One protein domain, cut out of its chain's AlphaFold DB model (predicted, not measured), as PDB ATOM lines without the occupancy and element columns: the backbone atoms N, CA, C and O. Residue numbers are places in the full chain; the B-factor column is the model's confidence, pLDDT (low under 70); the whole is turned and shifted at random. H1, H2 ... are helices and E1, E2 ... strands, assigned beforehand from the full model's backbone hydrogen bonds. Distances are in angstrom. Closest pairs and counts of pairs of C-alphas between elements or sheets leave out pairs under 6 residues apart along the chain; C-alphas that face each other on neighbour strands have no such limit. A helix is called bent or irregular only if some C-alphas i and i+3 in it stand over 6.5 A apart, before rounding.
ATOM      1  N   LYS A   3     163.851 170.203 172.701       86.19
ATOM      2  CA  LYS A   3     163.696 170.296 174.159       86.19
ATOM      3  C   LYS A   3     163.414 168.901 174.706       86.19
ATOM      4  O   LYS A   3     162.412 168.299 174.313       86.19
ATOM      5  N   LYS A   4     164.285 168.360 175.559       87.44
ATOM      6  CA  LYS A   4     164.199 166.969 176.039       87.44
ATOM      7  C   LYS A   4     164.306 166.850 177.557       87.44
ATOM      8  O   LYS A   4     164.868 167.719 178.208       87.44
ATOM      9  N   ILE A   5     163.776 165.760 178.108       87.25
ATOM     10  CA  ILE A   5     164.020 165.327 179.490       87.25
ATOM     11  C   ILE A   5     164.790 164.004 179.441       87.25
ATOM     12  O   ILE A   5     164.312 163.050 178.821       87.25
ATOM     13  N   CYS A   6     165.950 163.943 180.097       90.06
ATOM     14  CA  CYS A   6     166.846 162.781 180.103       90.06
ATOM     15  C   CYS A   6     167.148 162.315 181.536       90.06
ATOM     16  O   CYS A   6     167.385 163.135 182.427       90.06
ATOM     17  N   ARG A   7     167.163 160.993 181.752       87.75
ATOM     18  CA  ARG A   7     167.563 160.392 183.032       87.75
ATOM     19  C   ARG A   7     169.091 160.345 183.134       87.75
ATOM     20  O   ARG A   7     169.742 159.937 182.177       87.75
ATOM     21  N   LEU A   8     169.625 160.686 184.301       88.56
ATOM     22  CA  LEU A   8     170.998 160.406 184.722       88.56
ATOM     23  C   LEU A   8     171.004 159.290 185.783       88.56
ATOM     24  O   LEU A   8     170.017 159.095 186.509       88.56
ATOM     25  N   CYS A   9     172.130 158.596 185.932       85.44
ATOM     26  CA  CYS A   9     172.466 157.877 187.157       85.44
ATOM     27  C   CYS A   9     172.462 158.829 188.366       85.44
ATOM     28  O   CYS A   9     172.951 159.959 188.255       85.44
ATOM     29  N   PRO A  10     171.943 158.408 189.535       81.81
ATOM     30  CA  PRO A  10     172.229 159.085 190.794       81.81
ATOM     31  C   PRO A  10     173.739 159.092 191.046       81.81
ATOM     32  O   PRO A  10     174.376 158.047 190.965       81.81
ATOM     33  N   ASN A  11     174.289 160.266 191.353       83.25
ATOM     34  CA  ASN A  11     175.719 160.463 191.551       83.25
ATOM     35  C   ASN A  11     175.960 161.433 192.720       83.25
ATOM     36  O   ASN A  11     175.306 162.476 192.817       83.25
ATOM     37  N   THR A  12     176.871 161.085 193.629       79.94
ATOM     38  CA  THR A  12     177.193 161.888 194.828       79.94
ATOM     39  C   THR A  12     178.330 162.892 194.614       79.94
ATOM     40  O   THR A  12     178.517 163.781 195.440       79.94
ATOM     41  N   LEU A  13     179.044 162.811 193.488       79.56
ATOM     42  CA  LEU A  13     180.182 163.658 193.114       79.56
ATOM     43  C   LEU A  13     179.819 164.666 192.004       79.56
ATOM     44  O   LEU A  13     180.667 165.039 191.193       79.56
ATOM     45  N   ARG A  14     178.546 165.097 191.952       80.50
ATOM     46  CA  ARG A  14     177.993 166.047 190.960       80.50
ATOM     47  C   ARG A  14     178.328 165.693 189.496       80.50
ATOM     48  O   ARG A  14     178.560 166.586 188.690       80.50
ATOM     49  N   TRP A  15     178.327 164.406 189.143       91.12
ATOM     50  CA  TRP A  15     178.639 163.903 187.792       91.12
ATOM     51  C   TRP A  15     180.011 164.353 187.266       91.12
ATOM     52  O   TRP A  15     180.200 164.530 186.066       91.12
ATOM     53  N   THR A  16     180.981 164.547 188.163       88.50
ATOM     54  CA  THR A  16     182.392 164.694 187.775       88.50
ATOM     55  C   THR A  16     183.003 163.340 187.404       88.50
ATOM     56  O   THR A  16     183.829 163.260 186.501       88.50
ATOM     57  N   ARG A  17     182.603 162.259 188.078       89.75
ATOM     58  CA  ARG A  17     183.073 160.886 187.837       89.75
ATOM     59  C   ARG A  17     182.108 159.849 188.419       89.75
ATOM     60  O   ARG A  17     181.315 160.222 189.292       89.75
ATOM     61  N   PRO A  18     182.198 158.569 188.005       88.25
ATOM     62  CA  PRO A  18     181.397 157.480 188.546       88.25
ATOM     63  C   PRO A  18     181.419 157.386 190.066       88.25
ATOM     64  O   PRO A  18     182.431 157.655 190.719       88.25
ATOM     65  N   THR A  19     180.286 156.973 190.621       82.38
ATOM     66  CA  THR A  19     180.111 156.715 192.056       82.38
ATOM     67  C   THR A  19     179.613 155.295 192.297       82.38
ATOM     68  O   THR A  19     179.321 154.570 191.351       82.38
ATOM     69  N   GLU A  20     179.578 154.858 193.558       70.00
ATOM     70  CA  GLU A  20     179.227 153.476 193.892       70.00
ATOM     71  C   GLU A  20     177.892 153.015 193.285       70.00
ATOM     72  O   GLU A  20     176.934 153.769 193.117       70.00
ATOM     73  N   LYS A  21     177.858 151.720 192.974       60.84
ATOM     74  CA  LYS A  21     176.868 151.015 192.158       60.84
ATOM     75  C   LYS A  21     175.403 151.402 192.426       60.84
ATOM     76  O   LYS A  21     174.769 150.883 193.345       60.84
ATOM     77  N   THR A  22     174.810 152.187 191.523       55.09
ATOM     78  CA  THR A  22     173.363 152.466 191.506       55.09
ATOM     79  C   THR A  22     172.650 151.721 190.368       55.09
ATOM     80  O   THR A  22     173.055 151.760 189.206       55.09
ATOM     81  N   GLY A  23     171.561 151.004 190.677       52.75
ATOM     82  CA  GLY A  23     170.790 150.298 189.649       52.75
ATOM     83  C   GLY A  23     169.690 149.371 190.169       52.75
ATOM     84  O   GLY A  23     169.962 148.269 190.630       52.75
ATOM     85  N   GLU A  24     168.430 149.781 190.000       49.19
ATOM     86  CA  GLU A  24     167.238 148.997 190.377       49.19
ATOM     87  C   GLU A  24     166.955 147.811 189.424       49.19
ATOM     88  O   GLU A  24     166.373 146.804 189.821       49.19
ATOM     89  N   ASN A  25     167.336 147.917 188.143       57.00
ATOM     90  CA  ASN A  25     166.933 146.980 187.085       57.00
ATOM     91  C   ASN A  25     168.143 146.360 186.375       57.00
ATOM     92  O   ASN A  25     168.777 147.024 185.556       57.00
ATOM     93  N   LYS A  26     168.376 145.058 186.603       58.75
ATOM     94  CA  LYS A  26     169.492 144.246 186.062       58.75
ATOM     95  C   LYS A  26     169.702 144.311 184.534       58.75
ATOM     96  O   LYS A  26     170.760 143.893 184.071       58.75
ATOM     97  N   LYS A  27     168.732 144.791 183.744       62.28
ATOM     98  CA  LYS A  27     168.863 144.951 182.280       62.28
ATOM     99  C   LYS A  27     169.469 146.294 181.840       62.28
ATOM    100  O   LYS A  27     169.924 146.388 180.704       62.28
ATOM    101  N   ALA A  28     169.456 147.327 182.684       69.25
ATOM    102  CA  ALA A  28     169.987 148.648 182.337       69.25
ATOM    103  C   ALA A  28     171.526 148.679 182.406       69.25
ATOM    104  O   ALA A  28     172.118 147.960 183.212       69.25
ATOM    105  N   HIS A  29     172.169 149.539 181.603       77.31
ATOM    106  CA  HIS A  29     173.636 149.658 181.564       77.31
ATOM    107  C   HIS A  29     174.262 149.857 182.965       77.31
ATOM    108  O   HIS A  29     175.140 149.061 183.308       77.31
ATOM    109  N   PRO A  30     173.756 150.759 183.835       79.06
ATOM    110  CA  PRO A  30     174.336 150.968 185.167       79.06
ATOM    111  C   PRO A  30     174.207 149.763 186.096       79.06
ATOM    112  O   PRO A  30     175.138 149.424 186.816       79.06
ATOM    113  N   ALA A  31     173.102 149.021 186.022       77.44
ATOM    114  CA  ALA A  31     172.945 147.803 186.815       77.44
ATOM    115  C   ALA A  31     173.820 146.641 186.305       77.44
ATOM    116  O   ALA A  31     174.232 145.789 187.095       77.44
ATOM    117  N   LYS A  32     174.093 146.595 184.992       82.81
ATOM    118  CA  LYS A  32     174.920 145.563 184.349       82.81
ATOM    119  C   LYS A  32     176.417 145.806 184.548       82.81
ATOM    120  O   LYS A  32     177.153 144.846 184.771       82.81
ATOM    121  N   PHE A  33     176.862 147.058 184.446       85.31
ATOM    122  CA  PHE A  33     178.283 147.420 184.440       85.31
ATOM    123  C   PHE A  33     178.739 148.223 185.665       85.31
ATOM    124  O   PHE A  33     179.935 148.308 185.908       85.31
ATOM    125  N   GLY A  34     177.822 148.736 186.484       84.50
ATOM    126  CA  GLY A  34     178.129 149.431 187.737       84.50
ATOM    127  C   GLY A  34     178.312 150.946 187.631       84.50
ATOM    128  O   GLY A  34     178.568 151.554 188.659       84.50
ATOM    129  N   PHE A  35     178.168 151.538 186.440       87.12
ATOM    130  CA  PHE A  35     178.325 152.977 186.189       87.12
ATOM    131  C   PHE A  35     177.425 153.448 185.026       87.12
ATOM    132  O   PHE A  35     176.981 152.631 184.211       87.12
ATOM    133  N   GLY A  36     177.165 154.752 184.928       87.50
ATOM    134  CA  GLY A  36     176.529 155.413 183.778       87.50
ATOM    135  C   GLY A  36     177.517 156.212 182.923       87.50
ATOM    136  O   GLY A  36     178.476 156.783 183.436       87.50
ATOM    137  N   PHE A  37     177.279 156.297 181.613       86.75
ATOM    138  CA  PHE A  37     178.131 157.069 180.690       86.75
ATOM    139  C   PHE A  37     178.126 158.579 180.979       86.75
ATOM    140  O   PHE A  37     179.116 159.273 180.775       86.75
ATOM    141  N   GLU A  38     177.006 159.079 181.479       89.44
ATOM    142  CA  GLU A  38     176.777 160.467 181.863       89.44
ATOM    143  C   GLU A  38     177.339 160.828 183.250       89.44
ATOM    144  O   GLU A  38     177.163 161.953 183.708       89.44
ATOM    145  N   GLU A  39     178.036 159.916 183.938       90.44
ATOM    146  CA  GLU A  39     178.665 160.219 185.234       90.44
ATOM    147  C   GLU A  39     179.915 161.110 185.138       90.44
ATOM    148  O   GLU A  39     180.411 161.543 186.174       90.44
ATOM    149  N   TRP A  40     180.367 161.452 183.924       93.62
ATOM    150  CA  TRP A  40     181.389 162.477 183.649       93.62
ATOM    151  C   TRP A  40     180.803 163.793 183.083       93.62
ATOM    152  O   TRP A  40     181.551 164.648 182.608       93.62
ATOM    153  N   LEU A  41     179.472 163.982 183.114       93.88
ATOM    154  CA  LEU A  41     178.763 165.141 182.535       93.88
ATOM    155  C   LEU A  41     179.300 166.514 182.996       93.88
ATOM    156  O   LEU A  41     179.259 167.468 182.220       93.88
ATOM    157  N   ASN A  42     179.809 166.618 184.227       91.62
ATOM    158  CA  ASN A  42     180.410 167.834 184.784       91.62
ATOM    159  C   ASN A  42     181.930 167.727 185.014       91.62
ATOM    160  O   ASN A  42     182.447 168.279 185.984       91.62
ATOM    161  N   ARG A  43     182.667 167.036 184.135       89.50
ATOM    162  CA  ARG A  43     184.123 167.233 184.014       89.50
ATOM    163  C   ARG A  43     184.401 168.624 183.460       89.50
ATOM    164  O   ARG A  43     184.304 168.856 182.256       89.50
ATOM    165  N   GLU A  44     184.697 169.570 184.341       82.81
ATOM    166  CA  GLU A  44     184.901 170.966 183.949       82.81
ATOM    167  C   GLU A  44     186.213 171.180 183.196       82.81
ATOM    168  O   GLU A  44     186.291 172.042 182.324       82.81
ATOM    169  N   GLU A  45     187.197 170.335 183.489       89.00
ATOM    170  CA  GLU A  45     188.529 170.294 182.903       89.00
ATOM    171  C   GLU A  45     188.604 169.518 181.571       89.00
ATOM    172  O   GLU A  45     189.632 169.557 180.893       89.00
ATOM    173  N   TRP A  46     187.532 168.821 181.161       93.25
ATOM    174  CA  TRP A  46     187.480 168.096 179.881       93.25
ATOM    175  C   TRP A  46     186.915 168.968 178.763       93.25
ATOM    176  O   TRP A  46     185.759 168.854 178.346       93.25
ATOM    177  N   VAL A  47     187.780 169.849 178.272       94.50
ATOM    178  CA  VAL A  47     187.489 170.803 177.203       94.50
ATOM    179  C   VAL A  47     188.296 170.465 175.948       94.50
ATOM    180  O   VAL A  47     189.495 170.181 176.010       94.50
ATOM    181  N   LEU A  48     187.626 170.490 174.795       93.44
ATOM    182  CA  LEU A  48     188.212 170.305 173.471       93.44
ATOM    183  C   LEU A  48     187.914 171.513 172.571       93.44
ATOM    184  O   LEU A  48     186.851 172.127 172.659       93.44
ATOM    185  N   SER A  49     188.834 171.797 171.657       94.62
ATOM    186  CA  SER A  49     188.733 172.829 170.621       94.62
ATOM    187  C   SER A  49     189.407 172.337 169.333       94.62
ATOM    188  O   SER A  49     190.147 171.350 169.355       94.62
ATOM    189  N   GLY A  50     189.134 172.990 168.198       90.88
ATOM    190  CA  GLY A  50     189.756 172.648 166.910       90.88
ATOM    191  C   GLY A  50     189.083 171.511 166.131       90.88
ATOM    192  O   GLY A  50     189.759 170.813 165.374       90.88
ATOM    193  N   TYR A  51     187.770 171.311 166.296       92.69
ATOM    194  CA  TYR A  51     186.988 170.556 165.312       92.69
ATOM    195  C   TYR A  51     186.646 171.461 164.118       92.69
ATOM    196  O   TYR A  51     186.436 172.665 164.269       92.69
ATOM    197  N   GLU A  52     186.621 170.889 162.917       87.25
ATOM    198  CA  GLU A  52     186.414 171.628 161.669       87.25
ATOM    199  C   GLU A  52     185.055 172.350 161.661       87.25
ATOM    200  O   GLU A  52     184.011 171.735 161.873       87.25
ATOM    201  N   GLY A  53     185.065 173.666 161.421       82.44
ATOM    202  CA  GLY A  53     183.852 174.493 161.414       82.44
ATOM    203  C   GLY A  53     183.245 174.782 162.796       82.44
ATOM    204  O   GLY A  53     182.153 175.341 162.862       82.44
ATOM    205  N   VAL A  54     183.924 174.426 163.895       85.56
ATOM    206  CA  VAL A  54     183.462 174.672 165.271       85.56
ATOM    207  C   VAL A  54     184.501 175.489 166.040       85.56
ATOM    208  O   VAL A  54     185.503 174.972 166.532       85.56
ATOM    209  N   GLU A  55     184.240 176.790 166.155       85.38
ATOM    210  CA  GLU A  55     185.085 177.732 166.892       85.38
ATOM    211  C   GLU A  55     184.896 177.628 168.411       85.38
ATOM    212  O   GLU A  55     183.798 177.361 168.900       85.38
ATOM    213  N   GLY A  56     185.962 177.908 169.163       86.88
ATOM    214  CA  GLY A  56     185.937 177.987 170.624       86.88
ATOM    215  C   GLY A  56     186.135 176.654 171.350       86.88
ATOM    216  O   GLY A  56     186.614 175.665 170.793       86.88
ATOM    217  N   GLU A  57     185.789 176.667 172.634       89.88
ATOM    218  CA  GLU A  57     186.033 175.595 173.596       89.88
ATOM    219  C   GLU A  57     184.735 174.915 174.038       89.88
ATOM    220  O   GLU A  57     183.742 175.569 174.367       89.88
ATOM    221  N   TRP A  58     184.750 173.582 174.050       95.94
ATOM    222  CA  TRP A  58     183.546 172.768 174.152       95.94
ATOM    223  C   TRP A  58     183.760 171.519 175.009       95.94
ATOM    224  O   TRP A  58     184.779 170.836 174.895       95.94
ATOM    225  N   ARG A  59     182.759 171.181 175.825       96.50
ATOM    226  CA  ARG A  59     182.652 169.883 176.499       96.50
ATOM    227  C   ARG A  59     181.913 168.905 175.589       96.50
ATOM    228  O   ARG A  59     180.933 169.272 174.938       96.50
ATOM    229  N   TYR A  60     182.376 167.661 175.572       96.81
ATOM    230  CA  TYR A  60     181.807 166.555 174.802       96.81
ATOM    231  C   TYR A  60     181.410 165.452 175.781       96.81
ATOM    232  O   TYR A  60     182.203 165.085 176.642       96.81
ATOM    233  N   VAL A  61     180.181 164.949 175.686       95.31
ATOM    234  CA  VAL A  61     179.633 163.975 176.644       95.31
ATOM    235  C   VAL A  61     178.747 162.951 175.946       95.31
ATOM    236  O   VAL A  61     178.194 163.217 174.875       95.31
ATOM    237  N   HIS A  62     178.562 161.791 176.573       93.38
ATOM    238  CA  HIS A  62     177.537 160.831 176.178       93.38
ATOM    239  C   HIS A  62     176.322 160.926 177.113       93.38
ATOM    240  O   HIS A  62     176.420 160.682 178.313       93.38
ATOM    241  N   ILE A  63     175.158 161.251 176.550       94.25
ATOM    242  CA  ILE A  63     173.862 161.292 177.237       94.25
ATOM    243  C   ILE A  63     172.999 160.147 176.680       94.25
ATOM    244  O   ILE A  63     172.519 160.263 175.544       94.25
ATOM    245  N   PRO A  64     172.744 159.055 177.432       88.75
ATOM    246  CA  PRO A  64     172.070 157.865 176.901       88.75
ATOM    247  C   PRO A  64     170.675 158.112 176.319       88.75
ATOM    248  O   PRO A  64     170.284 157.446 175.368       88.75
ATOM    249  N   GLY A  65     169.925 159.089 176.843       87.69
ATOM    250  CA  GLY A  65     168.615 159.466 176.296       87.69
ATOM    251  C   GLY A  65     168.671 160.076 174.889       87.69
ATOM    252  O   GLY A  65     167.701 159.966 174.138       87.69
ATOM    253  N   MET A  66     169.801 160.690 174.516       89.94
ATOM    254  CA  MET A  66     170.015 161.288 173.192       89.94
ATOM    255  C   MET A  66     170.568 160.287 172.169       89.94
ATOM    256  O   MET A  66     170.444 160.515 170.966       89.94
ATOM    257  N   PHE A  67     171.117 159.155 172.623       87.00
ATOM    258  CA  PHE A  67     171.552 158.070 171.749       87.00
ATOM    259  C   PHE A  67     170.343 157.237 171.295       87.00
ATOM    260  O   PHE A  67     169.744 156.505 172.082       87.00
ATOM    261  N   THR A  68     169.969 157.341 170.017       82.12
ATOM    262  CA  THR A  68     168.823 156.602 169.455       82.12
ATOM    263  C   THR A  68     169.273 155.696 168.306       82.12
ATOM    264  O   THR A  68     170.068 156.144 167.485       82.12
ATOM    265  N   PRO A  69     168.734 154.467 168.151       76.56
ATOM    266  CA  PRO A  69     169.171 153.534 167.098       76.56
ATOM    267  C   PRO A  69     168.984 154.011 165.649       76.56
ATOM    268  O   PRO A  69     169.458 153.353 164.730       76.56
ATOM    269  N   LYS A  70     168.245 155.107 165.434       80.06
ATOM    270  CA  LYS A  70     168.004 155.727 164.122       80.06
ATOM    271  C   LYS A  70     168.655 157.111 163.987       80.06
ATOM    272  O   LYS A  70     168.285 157.847 163.080       80.06
ATOM    273  N   ASN A  71     169.543 157.497 164.910       81.56
ATOM    274  CA  ASN A  71     170.217 158.801 164.924       81.56
ATOM    275  C   ASN A  71     169.245 160.003 164.803       81.56
ATOM    276  O   ASN A  71     169.584 161.055 164.272       81.56
ATOM    277  N   ALA A  72     168.025 159.874 165.347       82.12
ATOM    278  CA  ALA A  72     166.876 160.752 165.077       82.12
ATOM    279  C   ALA A  72     167.017 162.211 165.565       82.12
ATOM    280  O   ALA A  72     166.152 163.045 165.291       82.12
ATOM    281  N   TYR A  73     168.079 162.512 166.313       86.88
ATOM    282  CA  TYR A  73     168.373 163.833 166.867       86.88
ATOM    283  C   TYR A  73     169.678 164.441 166.337       86.88
ATOM    284  O   TYR A  73     169.962 165.588 166.662       86.88
ATOM    285  N   VAL A  74     170.462 163.701 165.543       87.88
ATOM    286  CA  VAL A  74     171.771 164.139 165.026       87.88
ATOM    287  C   VAL A  74     171.640 165.432 164.217       87.88
ATOM    288  O   VAL A  74     170.654 165.630 163.505       87.88
ATOM    289  N   GLY A  75     172.623 166.326 164.360       84.94
ATOM    290  CA  GLY A  75     172.679 167.611 163.660       84.94
ATOM    291  C   GLY A  75     171.763 168.698 164.232       84.94
ATOM    292  O   GLY A  75     171.610 169.755 163.623       84.94
ATOM    293  N   GLN A  76     171.116 168.461 165.378       90.19
ATOM    294  CA  GLN A  76     170.160 169.400 165.972       90.19
ATOM    295  C   GLN A  76     170.697 170.022 167.263       90.19
ATOM    296  O   GLN A  76     171.258 169.345 168.125       90.19
ATOM    297  N   GLU A  77     170.440 171.318 167.445       93.00
ATOM    298  CA  GLU A  77     170.570 171.960 168.755       93.00
ATOM    299  C   GLU A  77     169.572 171.356 169.751       93.00
ATOM    300  O   GLU A  77     168.415 171.114 169.393       93.00
ATOM    301  N   VAL A  78     169.973 171.191 171.010       91.81
ATOM    302  CA  VAL A  78     169.154 170.607 172.076       91.81
ATOM    303  C   VAL A  78     169.288 171.382 173.389       91.81
ATOM    304  O   VAL A  78     170.371 171.822 173.757       91.81
ATOM    305  N   SER A  79     168.177 171.503 174.108       90.81
ATOM    306  CA  SER A  79     168.096 171.914 175.510       90.81
ATOM    307  C   SER A  79     167.546 170.733 176.319       90.81
ATOM    308  O   SER A  79     166.586 170.085 175.879       90.81
ATOM    309  N   ILE A  80     168.168 170.387 177.451       93.69
ATOM    310  CA  ILE A  80     167.884 169.134 178.177       93.69
ATOM    311  C   ILE A  80     167.628 169.408 179.655       93.69
ATOM    312  O   ILE A  80     168.512 169.895 180.343       93.69
ATOM    313  N   LEU A  81     166.470 169.002 180.174       90.44
ATOM    314  CA  LEU A  81     166.239 168.868 181.611       90.44
ATOM    315  C   LEU A  81     166.753 167.502 182.091       90.44
ATOM    316  O   LEU A  81     166.363 166.459 181.560       90.44
ATOM    317  N   PHE A  82     167.592 167.498 183.123       92.25
ATOM    318  CA  PHE A  82     168.146 166.281 183.709       92.25
ATOM    319  C   PHE A  82     167.420 165.883 184.985       92.25
ATOM    320  O   PHE A  82     167.152 166.724 185.848       92.25
ATOM    321  N   TYR A  83     167.167 164.584 185.141       88.88
ATOM    322  CA  TYR A  83     166.609 164.026 186.368       88.88
ATOM    323  C   TYR A  83     167.269 162.714 186.777       88.88
ATOM    324  O   TYR A  83     167.744 161.952 185.941       88.88
ATOM    325  N   ILE A  84     167.231 162.418 188.071       85.00
ATOM    326  CA  ILE A  84     167.569 161.106 188.625       85.00
ATOM    327  C   ILE A  84     166.316 160.406 189.131       85.00
ATOM    328  O   ILE A  84     165.292 161.032 189.405       85.00
ATOM    329  N   LYS A  85     166.426 159.096 189.320       77.56
ATOM    330  CA  LYS A  85     165.503 158.326 190.149       77.56
ATOM    331  C   LYS A  85     166.329 157.445 191.072       77.56
ATOM    332  O   LYS A  85     167.157 156.671 190.589       77.56
ATOM    333  N   GLU A  86     166.120 157.633 192.369       67.69
ATOM    334  CA  GLU A  86     166.667 156.808 193.445       67.69
ATOM    335  C   GLU A  86     165.648 155.715 193.809       67.69
ATOM    336  O   GLU A  86     164.442 155.903 193.631       67.69
ATOM    337  N   SER A  87     166.124 154.580 194.326       58.38
ATOM    338  CA  SER A  87     165.306 153.399 194.629       58.38
ATOM    339  C   SER A  87     164.061 153.743 195.457       58.38
ATOM    340  O   SER A  87     164.174 154.259 196.568       58.38
ATOM    341  N   ASN A  88     162.877 153.434 194.917       53.75
ATOM    342  CA  ASN A  88     161.556 153.714 195.503       53.75
ATOM    343  C   ASN A  88     161.249 155.195 195.826       53.75
ATOM    344  O   ASN A  88     160.297 155.463 196.555       53.75
ATOM    345  N   LYS A  89     162.000 156.157 195.273       59.81
ATOM    346  CA  LYS A  89     161.705 157.595 195.386       59.81
ATOM    347  C   LYS A  89     161.145 158.161 194.082       59.81
ATOM    348  O   LYS A  89     161.263 157.554 193.008       59.81
ATOM    349  N   ASP A  90     160.558 159.349 194.183       68.69
ATOM    350  CA  ASP A  90     160.138 160.139 193.030       68.69
ATOM    351  C   ASP A  90     161.318 160.489 192.111       68.69
ATOM    352  O   ASP A  90     162.490 160.465 192.506       68.69
ATOM    353  N   ALA A  91     161.013 160.841 190.861       79.69
ATOM    354  CA  ALA A  91     162.021 161.393 189.970       79.69
ATOM    355  C   ALA A  91     162.369 162.824 190.400       79.69
ATOM    356  O   ALA A  91     161.491 163.655 190.620       79.69
ATOM    357  N   LEU A  92     163.662 163.118 190.503       80.88
ATOM    358  CA  LEU A  92     164.176 164.406 190.951       80.88
ATOM    359  C   LEU A  92     164.912 165.076 189.796       80.88
ATOM    360  O   LEU A  92     165.952 164.580 189.372       80.88
ATOM    361  N   ALA A  93     164.405 166.199 189.300       85.69
ATOM    362  CA  ALA A  93     165.156 167.081 188.424       85.69
ATOM    363  C   ALA A  93     166.351 167.673 189.192       85.69
ATOM    364  O   ALA A  93     166.204 168.181 190.309       85.69
ATOM    365  N   VAL A  94     167.540 167.573 188.594       84.62
ATOM    366  CA  VAL A  94     168.836 167.906 189.222       84.62
ATOM    367  C   VAL A  94     169.565 169.055 188.535       84.62
ATOM    368  O   VAL A  94     170.435 169.672 189.139       84.62
ATOM    369  N   GLY A  95     169.208 169.359 187.292       87.31
ATOM    370  CA  GLY A  95     169.826 170.416 186.509       87.31
ATOM    371  C   GLY A  95     169.281 170.455 185.091       87.31
ATOM    372  O   GLY A  95     168.354 169.716 184.749       87.31
ATOM    373  N   TYR A  96     169.871 171.300 184.260       89.69
ATOM    374  CA  TYR A  96     169.575 171.400 182.843       89.69
ATOM    375  C   TYR A  96     170.817 171.799 182.043       89.69
ATOM    376  O   TYR A  96     171.712 172.482 182.539       89.69
ATOM    377  N   LEU A  97     170.845 171.369 180.787       92.75
ATOM    378  CA  LEU A  97     171.700 171.910 179.747       92.75
ATOM    379  C   LEU A  97     170.891 172.968 178.993       92.75
ATOM    380  O   LEU A  97     169.920 172.614 178.319       92.75
ATOM    381  N   GLU A  98     171.270 174.242 179.108       84.69
ATOM    382  CA  GLU A  98     170.596 175.354 178.428       84.69
ATOM    383  C   GLU A  98     170.633 175.145 176.911       84.69
ATOM    384  O   GLU A  98     169.583 175.105 176.264       84.69
ATOM    385  N   LYS A  99     171.838 174.940 176.366       89.56
ATOM    386  CA  LYS A  99     172.072 174.732 174.938       89.56
ATOM    387  C   LYS A  99     173.244 173.782 174.683       89.56
ATOM    388  O   LYS A  99     174.355 173.996 175.161       89.56
ATOM    389  N   GLY A 100     173.003 172.775 173.855       94.81
ATOM    390  CA  GLY A 100     174.012 171.902 173.263       94.81
ATOM    391  C   GLY A 100     173.674 171.540 171.817       94.81
ATOM    392  O   GLY A 100     172.675 171.997 171.262       94.81
ATOM    393  N   TYR A 101     174.506 170.701 171.212       96.12
ATOM    394  CA  TYR A 101     174.398 170.225 169.835       96.12
ATOM    395  C   TYR A 101     174.578 168.705 169.802       96.12
ATOM    396  O   TYR A 101     175.502 168.185 170.429       96.12
ATOM    397  N   VAL A 102     173.685 167.988 169.118       94.94
ATOM    398  CA  VAL A 102     173.751 166.524 169.004       94.94
ATOM    399  C   VAL A 102     174.668 166.146 167.843       94.94
ATOM    400  O   VAL A 102     174.398 166.496 166.693       94.94
ATOM    401  N   LEU A 103     175.737 165.423 168.166       94.75
ATOM    402  CA  LEU A 103     176.850 165.137 167.261       94.75
ATOM    403  C   LEU A 103     176.453 164.202 166.119       94.75
ATOM    404  O   LEU A 103     175.600 163.333 166.293       94.75
ATOM    405  N   ASP A 104     177.137 164.334 164.984       91.31
ATOM    406  CA  ASP A 104     177.221 163.271 163.983       91.31
ATOM    407  C   ASP A 104     178.389 162.312 164.280       91.31
ATOM    408  O   ASP A 104     179.140 162.472 165.247       91.31
ATOM    409  N   GLU A 105     178.541 161.275 163.455       89.38
ATOM    410  CA  GLU A 105     179.602 160.282 163.635       89.38
ATOM    411  C   GLU A 105     181.005 160.830 163.323       89.38
ATOM    412  O   GLU A 105     181.975 160.331 163.895       89.38
ATOM    413  N   LYS A 106     181.145 161.879 162.497       90.12
ATOM    414  CA  LYS A 106     182.439 162.517 162.190       90.12
ATOM    415  C   LYS A 106     182.944 163.301 163.405       90.12
ATOM    416  O   LYS A 106     184.083 163.102 163.833       90.12
ATOM    417  N   GLU A 107     182.087 164.127 164.000       93.38
ATOM    418  CA  GLU A 107     182.397 164.925 165.191       93.38
ATOM    419  C   GLU A 107     182.606 164.030 166.423       93.38
ATOM    420  O   GLU A 107     183.576 164.206 167.164       93.38
ATOM    421  N   ALA A 108     181.774 162.995 166.596       92.12
ATOM    422  CA  ALA A 108     181.950 162.011 167.666       92.12
ATOM    423  C   ALA A 108     183.249 161.195 167.517       92.12
ATOM    424  O   ALA A 108     183.939 160.961 168.511       92.12
ATOM    425  N   THR A 109     183.630 160.806 166.290       90.06
ATOM    426  CA  THR A 109     184.915 160.127 166.025       90.06
ATOM    427  C   THR A 109     186.087 161.034 166.380       90.06
ATOM    428  O   THR A 109     187.019 160.602 167.057       90.06
ATOM    429  N   TRP A 110     186.039 162.305 165.967       92.06
ATOM    430  CA  TRP A 110     187.071 163.279 166.318       92.06
ATOM    431  C   TRP A 110     187.197 163.436 167.840       92.06
ATOM    432  O   TRP A 110     188.306 163.327 168.366       92.06
ATOM    433  N   ALA A 111     186.081 163.598 168.558       93.31
ATOM    434  CA  ALA A 111     186.079 163.737 170.014       93.31
ATOM    435  C   ALA A 111     186.665 162.495 170.710       93.31
ATOM    436  O   ALA A 111     187.521 162.625 171.585       93.31
ATOM    437  N   ALA A 112     186.293 161.292 170.261       89.75
ATOM    438  CA  ALA A 112     186.856 160.035 170.752       89.75
ATOM    439  C   ALA A 112     188.380 159.939 170.532       89.75
ATOM    440  O   ALA A 112     189.105 159.521 171.440       89.75
ATOM    441  N   LYS A 113     188.899 160.403 169.379       89.31
ATOM    442  CA  LYS A 113     190.354 160.486 169.136       89.31
ATOM    443  C   LYS A 113     191.028 161.440 170.121       89.31
ATOM    444  O   LYS A 113     192.094 161.116 170.640       89.31
ATOM    445  N   GLN A 114     190.414 162.588 170.426       91.94
ATOM    446  CA  GLN A 114     190.960 163.511 171.427       91.94
ATOM    447  C   GLN A 114     190.939 162.919 172.843       91.94
ATOM    448  O   GLN A 114     191.911 163.079 173.577       91.94
ATOM    449  N   PHE A 115     189.878 162.196 173.220       91.19
ATOM    450  CA  PHE A 115     189.784 161.525 174.523       91.19
ATOM    451  C   PHE A 115     190.889 160.472 174.688       91.19
ATOM    452  O   PHE A 115     191.476 160.361 175.764       91.19
ATOM    453  N   ALA A 116     191.205 159.729 173.621       88.50
ATOM    454  CA  ALA A 116     192.327 158.795 173.604       88.50
ATOM    455  C   ALA A 116     193.673 159.536 173.729       88.50
ATOM    456  O   ALA A 116     194.448 159.258 174.641       88.50
ATOM    457  N   LYS A 117     193.916 160.550 172.885       89.94
ATOM    458  CA  LYS A 117     195.166 161.340 172.871       89.94
ATOM    459  C   LYS A 117     195.431 162.112 174.171       89.94
ATOM    460  O   LYS A 117     196.586 162.341 174.512       89.94
ATOM    461  N   LYS A 118     194.387 162.489 174.916       91.69
ATOM    462  CA  LYS A 118     194.479 163.132 176.243       91.69
ATOM    463  C   LYS A 118     194.467 162.140 177.417       91.69
ATOM    464  O   LYS A 118     194.412 162.565 178.568       91.69
ATOM    465  N   ASN A 119     194.515 160.834 177.141       91.56
ATOM    466  CA  ASN A 119     194.463 159.747 178.124       91.56
ATOM    467  C   ASN A 119     193.184 159.723 178.997       91.56
ATOM    468  O   ASN A 119     193.139 159.073 180.043       91.56
ATOM    469  N   TRP A 120     192.117 160.407 178.572       93.06
ATOM    470  CA  TRP A 120     190.846 160.457 179.299       93.06
ATOM    471  C   TRP A 120     190.121 159.112 179.263       93.06
ATOM    472  O   TRP A 120     189.537 158.725 180.267       93.06
ATOM    473  N   LEU A 121     190.227 158.344 178.169       90.00
ATOM    474  CA  LEU A 121     189.665 156.984 178.117       90.00
ATOM    475  C   LEU A 121     190.293 156.063 179.175       90.00
ATOM    476  O   LEU A 121     189.573 155.344 179.862       90.00
ATOM    477  N   GLN A 122     191.616 156.122 179.356       90.88
ATOM    478  CA  GLN A 122     192.308 155.372 180.407       90.88
ATOM    479  C   GLN A 122     191.833 155.803 181.799       90.88
ATOM    480  O   GLN A 122     191.486 154.952 182.615       90.88
ATOM    481  N   LEU A 123     191.712 157.114 182.035       94.19
ATOM    482  CA  LEU A 123     191.174 157.645 183.286       94.19
ATOM    483  C   LEU A 123     189.734 157.163 183.550       94.19
ATOM    484  O   LEU A 123     189.444 156.725 184.659       94.19
ATOM    485  N   MET A 124     188.851 157.141 182.541       92.94
ATOM    486  CA  MET A 124     187.501 156.570 182.674       92.94
ATOM    487  C   MET A 124     187.544 155.088 183.075       92.94
ATOM    488  O   MET A 124     186.802 154.666 183.963       92.94
ATOM    489  N   HIS A 125     188.417 154.294 182.444       92.62
ATOM    490  CA  HIS A 125     188.598 152.874 182.774       92.62
ATOM    491  C   HIS A 125     189.075 152.676 184.211       92.62
ATOM    492  O   HIS A 125     188.569 151.790 184.899       92.62
ATOM    493  N   ASP A 126     190.022 153.484 184.676       93.94
ATOM    494  CA  ASP A 126     190.577 153.360 186.023       93.94
ATOM    495  C   ASP A 126     189.602 153.846 187.104       93.94
ATOM    496  O   ASP A 126     189.498 153.213 188.154       93.94
ATOM    497  N   GLU A 127     188.797 154.876 186.830       93.69
ATOM    498  CA  GLU A 127     187.714 155.298 187.726       93.69
ATOM    499  C   GLU A 127     186.597 154.253 187.829       93.69
ATOM    500  O   GLU A 127     186.127 153.968 188.931       93.69
ATOM    501  N   VAL A 128     186.226 153.606 186.715       91.62
ATOM    502  CA  VAL A 128     185.276 152.481 186.731       91.62
ATOM    503  C   VAL A 128     185.834 151.295 187.523       91.62
ATOM    504  O   VAL A 128     185.100 150.716 188.323       91.62
ATOM    505  N   LYS A 129     187.123 150.951 187.380       92.00
ATOM    506  CA  LYS A 129     187.765 149.914 188.216       92.00
ATOM    507  C   LYS A 129     187.749 150.289 189.699       92.00
ATOM    508  O   LYS A 129     187.459 149.430 190.528       92.00
ATOM    509  N   ALA A 130     188.041 151.549 190.033       91.56
ATOM    510  CA  ALA A 130     188.153 152.021 191.413       91.56
ATOM    511  C   ALA A 130     186.845 151.877 192.214       91.56
ATOM    512  O   ALA A 130     186.899 151.593 193.407       91.56
ATOM    513  N   ILE A 131     185.681 152.000 191.562       87.94
ATOM    514  CA  ILE A 131     184.361 151.764 192.182       87.94
ATOM    515  C   ILE A 131     183.873 150.302 192.078       87.94
ATOM    516  O   ILE A 131     182.707 150.013 192.353       87.94
ATOM    517  N   GLY A 132     184.722 149.367 191.634       87.31
ATOM    518  CA  GLY A 132     184.347 147.963 191.408       87.31
ATOM    519  C   GLY A 132     183.427 147.739 190.197       87.31
ATOM    520  O   GLY A 132     182.739 146.716 190.113       87.31
ATOM    521  N   GLY A 133     183.386 148.694 189.269       88.06
ATOM    522  CA  GLY A 133     182.639 148.616 188.020       88.06
ATOM    523  C   GLY A 133     183.313 147.725 186.970       88.06
ATOM    524  O   GLY A 133     184.507 147.429 187.004       88.06
ATOM    525  N   ASN A 134     182.523 147.277 186.000       89.88
ATOM    526  CA  ASN A 134     182.954 146.398 184.922       89.88
ATOM    527  C   ASN A 134     183.287 147.215 183.668       89.88
ATOM    528  O   ASN A 134     182.395 147.594 182.906       89.88
ATOM    529  N   ILE A 135     184.586 147.399 183.416       88.62
ATOM    530  CA  ILE A 135     185.128 148.143 182.267       88.62
ATOM    531  C   ILE A 135     184.640 147.666 180.893       88.62
ATOM    532  O   ILE A 135     184.704 148.436 179.945       88.62
ATOM    533  N   LYS A 136     184.074 146.454 180.763       87.81
ATOM    534  CA  LYS A 136     183.427 145.993 179.516       87.81
ATOM    535  C   LYS A 136     182.153 146.778 179.155       87.81
ATOM    536  O   LYS A 136     181.544 146.490 178.127       87.81
ATOM    537  N   GLY A 137     181.707 147.697 180.015       83.25
ATOM    538  CA  GLY A 137     180.682 148.689 179.691       83.25
ATOM    539  C   GLY A 137     181.234 149.880 178.907       83.25
ATOM    540  O   GLY A 137     180.512 150.442 178.089       83.25
ATOM    541  N   LEU A 138     182.503 150.246 179.119       84.81
ATOM    542  CA  LEU A 138     183.157 151.304 178.356       84.81
ATOM    543  C   LEU A 138     183.624 150.765 176.996       84.81
ATOM    544  O   LEU A 138     183.943 149.576 176.878       84.81
ATOM    545  N   PRO A 139     183.743 151.631 175.978       78.81
ATOM    546  CA  PRO A 139     184.560 151.331 174.815       78.81
ATOM    547  C   PRO A 139     185.998 150.978 175.238       78.81
ATOM    548  O   PRO A 139     186.510 151.553 176.204       78.81
ATOM    549  N   PRO A 140     186.666 150.039 174.546       76.31
ATOM    550  CA  PRO A 140     188.063 149.736 174.776       76.31
ATOM    551  C   PRO A 140     188.911 150.955 174.417       76.31
ATOM    552  O   PRO A 140     188.546 151.779 173.578       76.31
ATOM    553  N   ILE A 141     190.069 151.044 175.053       77.62
ATOM    554  CA  ILE A 141     191.096 152.009 174.683       77.62
ATOM    555  C   ILE A 141     191.720 151.480 173.382       77.62
ATOM    556  O   ILE A 141     192.097 150.308 173.357       77.62
ATOM    557  N   PRO A 142     191.769 152.264 172.293       70.25
ATOM    558  CA  PRO A 142     192.370 151.805 171.047       70.25
ATOM    559  C   PRO A 142     193.895 151.725 171.198       70.25
ATOM    560  O   PRO A 142     194.508 152.667 171.701       70.25
ATOM    561  N   ASP A 143     194.504 150.635 170.722       68.06
ATOM    562  CA  ASP A 143     195.969 150.464 170.724       68.06
ATOM    563  C   ASP A 143     196.673 151.530 169.859       68.06
ATOM    564  O   ASP A 143     197.787 151.955 170.155       68.06
ATOM    565  N   ASP A 144     195.990 152.004 168.811       71.38
ATOM    566  CA  ASP A 144     196.377 153.148 167.989       71.38
ATOM    567  C   ASP A 144     195.248 154.191 167.981       71.38
ATOM    568  O   ASP A 144     194.144 153.941 167.495       71.38
ATOM    569  N   THR A 145     195.530 155.397 168.482       65.75
ATOM    570  CA  THR A 145     194.557 156.505 168.534       65.75
ATOM    571  C   THR A 145     194.089 156.996 167.158       65.75
ATOM    572  O   THR A 145     193.068 157.684 167.071       65.75
ATOM    573  N   GLU A 146     194.792 156.653 166.074       66.19
ATOM    574  CA  GLU A 146     194.323 156.900 164.709       66.19
ATOM    575  C   GLU A 146     193.285 155.869 164.236       66.19
ATOM    576  O   GLU A 146     192.438 156.203 163.399       66.19
ATOM    577  N   GLN A 147     193.277 154.668 164.822       60.88
ATOM    578  CA  GLN A 147     192.410 153.539 164.476       60.88
ATOM    579  C   GLN A 147     191.371 153.269 165.576       60.88
ATOM    580  O   GLN A 147     191.413 152.268 166.292       60.88
ATOM    581  N   LEU A 148     190.373 154.150 165.688       61.19
ATOM    582  CA  LEU A 148     189.167 153.846 166.463       61.19
ATOM    583  C   LEU A 148     188.373 152.733 165.765       61.19
ATOM    584  O   LEU A 148     187.718 152.968 164.754       61.19
ATOM    585  N   THR A 149     188.405 151.529 166.331       53.59
ATOM    586  CA  THR A 149     187.772 150.318 165.774       53.59
ATOM    587  C   THR A 149     186.308 150.122 166.183       53.59
ATOM    588  O   THR A 149     185.730 149.068 165.919       53.59
ATOM    589  N   TRP A 150     185.685 151.104 166.844       59.03
ATOM    590  CA  TRP A 150     184.278 151.002 167.237       59.03
ATOM    591  C   TRP A 150     183.334 151.274 166.076       59.03
ATOM    592  O   TRP A 150     183.442 152.287 165.392       59.03
ATOM    593  N   ASP A 151     182.340 150.402 165.933       63.00
ATOM    594  CA  ASP A 151     181.294 150.485 164.915       63.00
ATOM    595  C   ASP A 151     180.354 151.689 165.103       63.00
ATOM    596  O   ASP A 151     179.542 151.974 164.226       63.00
ATOM    597  N   LYS A 152     180.417 152.363 166.263       74.88
ATOM    598  CA  LYS A 152     179.505 153.442 166.673       74.88
ATOM    599  C   LYS A 152     180.232 154.506 167.526       74.88
ATOM    600  O   LYS A 152     180.182 154.432 168.758       74.88
ATOM    601  N   PRO A 153     180.871 155.530 166.927       79.56
ATOM    602  CA  PRO A 153     181.624 156.560 167.662       79.56
ATOM    603  C   PRO A 153     180.760 157.388 168.633       79.56
ATOM    604  O   PRO A 153     181.257 157.883 169.643       79.56
ATOM    605  N   LEU A 154     179.446 157.460 168.396       85.56
ATOM    606  CA  LEU A 154     178.472 158.137 169.263       85.56
ATOM    607  C   LEU A 154     178.372 157.561 170.696       85.56
ATOM    608  O   LEU A 154     177.754 158.178 171.565       85.56
ATOM    609  N   TYR A 155     178.978 156.401 170.981       81.31
ATOM    610  CA  TYR A 155     179.104 155.885 172.353       81.31
ATOM    611  C   TYR A 155     180.136 156.626 173.210       81.31
ATOM    612  O   TYR A 155     180.002 156.623 174.429       81.31
ATOM    613  N   TYR A 156     181.133 157.276 172.605       82.38
ATOM    614  CA  TYR A 156     182.125 158.068 173.342       82.38
ATOM    615  C   TYR A 156     181.567 159.445 173.712       82.38
ATOM    616  O   TYR A 156     181.641 159.869 174.862       82.38
ATOM    617  N   ALA A 157     180.962 160.122 172.735       91.38
ATOM    618  CA  ALA A 157     180.242 161.372 172.919       91.38
ATOM    619  C   ALA A 157     179.108 161.470 171.892       91.38
ATOM    620  O   ALA A 157     179.273 161.070 170.743       91.38
ATOM    621  N   ASN A 158     177.966 162.022 172.296       94.44
ATOM    622  CA  ASN A 158     176.822 162.277 171.416       94.44
ATOM    623  C   ASN A 158     176.223 163.685 171.569       94.44
ATOM    624  O   ASN A 158     175.365 164.059 170.771       94.44
ATOM    625  N   VAL A 159     176.677 164.474 172.549       97.31
ATOM    626  CA  VAL A 159     176.302 165.883 172.714       97.31
ATOM    627  C   VAL A 159     177.537 166.732 173.016       97.31
ATOM    628  O   VAL A 159     178.361 166.375 173.860       97.31
ATOM    629  N   ARG A 160     177.627 167.885 172.348       97.38
ATOM    630  CA  ARG A 160     178.567 168.980 172.622       97.38
ATOM    631  C   ARG A 160     177.852 170.153 173.291       97.38
ATOM    632  O   ARG A 160     176.730 170.478 172.909       97.38
ATOM    633  N   PHE A 161     178.508 170.837 174.226       96.69
ATOM    634  CA  PHE A 161     178.026 172.099 174.802       96.69
ATOM    635  C   PHE A 161     179.165 172.993 175.312       96.69
ATOM    636  O   PHE A 161     180.285 172.526 175.512       96.69
ATOM    637  N   SER A 162     178.909 174.294 175.467       91.00
ATOM    638  CA  SER A 162     179.910 175.238 175.978       91.00
ATOM    639  C   SER A 162     180.046 175.106 177.505       91.00
ATOM    640  O   SER A 162     179.052 174.804 178.170       91.00
ATOM    641  N   PRO A 163     181.228 175.351 178.105       82.25
ATOM    642  CA  PRO A 163     181.460 175.113 179.535       82.25
ATOM    643  C   PRO A 163     180.452 175.771 180.491       82.25
ATOM    644  O   PRO A 163     180.185 175.218 181.554       82.25
ATOM    645  N   GLY A 164     179.878 176.920 180.114       78.25
ATOM    646  CA  GLY A 164     178.905 177.662 180.922       78.25
ATOM    647  C   GLY A 164     177.430 177.277 180.738       78.25
ATOM    648  O   GLY A 164     176.604 177.835 181.446       78.25
ATOM    649  N   ALA A 165     177.083 176.369 179.814       84.31
ATOM    650  CA  ALA A 165     175.685 176.049 179.474       84.31
ATOM    651  C   ALA A 165     175.045 174.942 180.342       84.31
ATOM    652  O   ALA A 165     173.870 174.616 180.161       84.31
ATOM    653  N   LEU A 166     175.813 174.311 181.235       88.50
ATOM    654  CA  LEU A 166     175.330 173.273 182.148       88.50
ATOM    655  C   LEU A 166     175.082 173.871 183.534       88.50
ATOM    656  O   LEU A 166     175.985 174.430 184.151       88.50
ATOM    657  N   HIS A 167     173.866 173.697 184.045       82.25
ATOM    658  CA  HIS A 167     173.439 174.263 185.318       82.25
ATOM    659  C   HIS A 167     172.819 173.182 186.198       82.25
ATOM    660  O   HIS A 167     171.874 172.506 185.795       82.25
ATOM    661  N   PHE A 168     173.301 173.047 187.430       77.19
ATOM    662  CA  PHE A 168     172.660 172.210 188.447       77.19
ATOM    663  C   PHE A 168     171.759 173.061 189.339       77.19
ATOM    664  O   PHE A 168     172.044 174.230 189.582       77.19
ATOM    665  N   PHE A 169     170.667 172.479 189.833       70.62
ATOM    666  CA  PHE A 169     169.844 173.129 190.848       70.62
ATOM    667  C   PHE A 169     170.468 172.922 192.231       70.62
ATOM    668  O   PHE A 169     170.897 171.814 192.559       70.62
ATOM    669  N   ASP A 170     170.467 173.967 193.058       53.00
ATOM    670  CA  ASP A 170     170.906 173.866 194.458       53.00
ATOM    671  C   ASP A 170     169.940 173.010 195.293       53.00
ATOM    672  O   ASP A 170     170.362 172.196 196.111       53.00
ATOM    673  N   GLU A 171     168.639 173.124 195.016       54.44
ATOM    674  CA  GLU A 171     167.597 172.243 195.543       54.44
ATOM    675  C   GLU A 171     167.099 171.290 194.442       54.44
ATOM    676  O   GLU A 171     166.687 171.726 193.364       54.44
ATOM    677  N   ARG A 172     167.091 169.978 194.717       63.69
ATOM    678  CA  ARG A 172     166.519 168.964 193.815       63.69
ATOM    679  C   ARG A 172     164.998 169.120 193.749       63.69
ATOM    680  O   ARG A 172     164.348 169.223 194.786       63.69
ATOM    681  N   LYS A 173     164.416 169.084 192.548       67.44
ATOM    682  CA  LYS A 173     162.988 169.384 192.334       67.44
ATOM    683  C   LYS A 173     162.237 168.140 191.887       67.44
ATOM    684  O   LYS A 173     162.644 167.506 190.921       67.44
ATOM    685  N   ILE A 174     161.151 167.780 192.562       70.12
ATOM    686  CA  ILE A 174     160.395 166.576 192.197       70.12
ATOM    687  C   ILE A 174     159.672 166.781 190.856       70.12
ATOM    688  O   ILE A 174     159.152 167.867 190.594       70.12
ATOM    689  N   ILE A 175     159.670 165.743 190.015       69.56
ATOM    690  CA  ILE A 175     158.972 165.672 188.728       69.56
ATOM    691  C   ILE A 175     158.290 164.306 188.535       69.56
ATOM    692  O   ILE A 175     158.719 163.293 189.087       69.56
ATOM    693  N   GLN A 176     157.277 164.251 187.665       71.38
ATOM    694  CA  GLN A 176     156.629 163.003 187.231       71.38
ATOM    695  C   GLN A 176     156.782 162.804 185.711       71.38
ATOM    696  O   GLN A 176     155.893 163.173 184.938       71.38
ATOM    697  N   PRO A 177     157.916 162.258 185.231       63.06
ATOM    698  CA  PRO A 177     158.093 161.974 183.815       63.06
ATOM    699  C   PRO A 177     157.171 160.823 183.387       63.06
ATOM    700  O   PRO A 177     157.029 159.829 184.096       63.06
ATOM    701  N   LYS A 178     156.593 160.911 182.179       64.19
ATOM    702  CA  LYS A 178     155.682 159.883 181.622       64.19
ATOM    703  C   LYS A 178     156.307 158.481 181.496       64.19
ATOM    704  O   LYS A 178     155.587 157.513 181.277       64.19
ATOM    705  N   SER A 179     157.631 158.369 181.592       64.38
ATOM    706  CA  SER A 179     158.359 157.108 181.729       64.38
ATOM    707  C   SER A 179     159.709 157.339 182.419       64.38
ATOM    708  O   SER A 179     160.243 158.445 182.395       64.38
ATOM    709  N   TYR A 180     160.284 156.276 182.984       68.00
ATOM    710  CA  TYR A 180     161.567 156.278 183.699       68.00
ATOM    711  C   TYR A 180     162.709 155.607 182.904       68.00
ATOM    712  O   TYR A 180     163.721 155.202 183.492       68.00
ATOM    713  N   TYR A 181     162.534 155.429 181.585       74.62
ATOM    714  CA  TYR A 181     163.525 154.791 180.713       74.62
ATOM    715  C   TYR A 181     164.847 155.562 180.702       74.62
ATOM    716  O   TYR A 181     164.900 156.739 180.364       74.62
ATOM    717  N   TYR A 182     165.926 154.855 181.028       64.44
ATOM    718  CA  TYR A 182     167.286 155.391 181.058       64.44
ATOM    719  C   TYR A 182     167.799 155.796 179.663       64.44
ATOM    720  O   TYR A 182     168.387 156.854 179.491       64.44
ATOM    721  N   THR A 183     167.495 154.991 178.641       70.38
ATOM    722  CA  THR A 183     167.891 155.211 177.239       70.38
ATOM    723  C   THR A 183     166.838 155.987 176.436       70.38
ATOM    724  O   THR A 183     166.695 155.774 175.235       70.38
ATOM    725  N   GLY A 184     166.009 156.805 177.094       71.88
ATOM    726  CA  GLY A 184     164.908 157.523 176.450       71.88
ATOM    727  C   GLY A 184     164.919 159.011 176.768       71.88
ATOM    728  O   GLY A 184     164.824 159.394 177.931       71.88
ATOM    729  N   ALA A 185     164.965 159.852 175.733       73.75
ATOM    730  CA  ALA A 185     164.667 161.276 175.848       73.75
ATOM    731  C   ALA A 185     163.161 161.525 175.676       73.75
ATOM    732  O   ALA A 185     162.605 161.329 174.590       73.75
ATOM    733  N   LEU A 186     162.497 161.990 176.735       78.38
ATOM    734  CA  LEU A 186     161.103 162.438 176.670       78.38
ATOM    735  C   LEU A 186     161.023 163.861 176.113       78.38
ATOM    736  O   LEU A 186     161.993 164.613 176.168       78.38
ATOM    737  N   GLN A 187     159.863 164.250 175.583       77.62
ATOM    738  CA  GLN A 187     159.645 165.627 175.149       77.62
ATOM    739  C   GLN A 187     159.508 166.560 176.358       77.62
ATOM    740  O   GLN A 187     158.762 166.261 177.289       77.62
ATOM    741  N   TRP A 188     160.203 167.693 176.304       66.12
ATOM    742  CA  TRP A 188     160.090 168.789 177.262       66.12
ATOM    743  C   TRP A 188     159.405 169.985 176.587       66.12
ATOM    744  O   TRP A 188     159.593 170.224 175.390       66.12
TER     745      TRP A 188
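AT A GLANCE: This is residues 3 to 188 of the 370 residues of an uncharacterized protein of Candidatus Desulfovibrio kirbyi (UniProt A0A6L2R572). A strongly twisted sheet of six strands runs along one side of the domain, built on the long hairpin E3 and E4; E4 bends and leads into a small end of the sheet, E5 and E2, with H3 across it. H4 follows H3 at a corner after a tight link, H2 lies near the middle, and H1, one tight link before H2, lies away from the sheet; long loops run from E1 to H1, from H2 to E2, from E2 to E3 and from H4 to E5. The printed part has 186 residues with four named helices and six named strands, along the chain E1 H1 H2 E2 E3 E4 H3 H4 E5 E6; the sheet is branched at E4, which is the neighbour of E3, of E5 and of E6, and it is mixed, with E1 and E3 parallel and the other neighbour pairs antiparallel. The class is mixed, helices and strands, with under half of the residues in named elements. The whole is compact, with a radius of gyration of the C-alphas of 15.6 A and spans of 45 by 35 by 31 A.

IN THESE COORDINATES: E4, residues 91 to 102, is 24.6 A long and bends by 86 degrees at residue 99. E3, residues 77 to 85, is 25.9 A long. E6, residues 166 to 175, is 19.2 A long and bends by 94 degrees at residue 171; it ends with C-alpha 175 at (158.972, 165.672, 188.728). E1, residues 3 to 7, begins with C-alpha 3 at (163.696, 170.296, 174.159). E2 is residues 59 to 61 and E5 residues 159 to 161. H3, residues 105 to 117, is 18.1 A long and begins with C-alpha 105 at (179.602, 160.282, 163.635). H4, residues 120 to 130, is 15.0 A long. H1 is residues 29 to 33. H2, residues 37 to 40, is irregular, but only just: C-alphas 37 and 40 are 7.0 A apart.

HOW THE PARTS SIT: E3 and E4 form an antiparallel hairpin, with N 82 and O 95 at 2.9 A. E1 is parallel to E3, with N 81 and O 4 at 2.8 A. On the other side of E4 from E3 are E6, antiparallel, with N 96 and O 167 at 2.8 A, and, beside residues 100 to 102, E5, antiparallel, with N 101 and O 160 at 2.8 A. E2 is antiparallel to E5, with N 59 and O 161 at 2.8 A. H3 is on the sheet at a height of 10.5 A and runs across the strands, at 75 degrees to E2 on the local plane; its closest C-alphas to E2 are those of Ala 111 and Tyr 60, 7.0 A. H3 and H4 are close but not clearly touching, Phe 115 and Leu 121 having the closest C-alphas at 5.8 A. H2 only grazes the sheet; H1 and H4 are not on it. Every O i to N i+4 pair is within hydrogen-bond range in H1, H3 and H4; H2 is too short for one.

THE WHOLE: The C-alphas farthest apart, those of Gly 53 and Asn 88, are 45.7 A apart. The printed part has no cut. The links E1 to H1, H2 to E2, E2 to E3 and H4 to E5 are long. The mean pLDDT of the printed part is 82.5; 32 residues are under 70, among them residues 21 to 28 and 145 to 151.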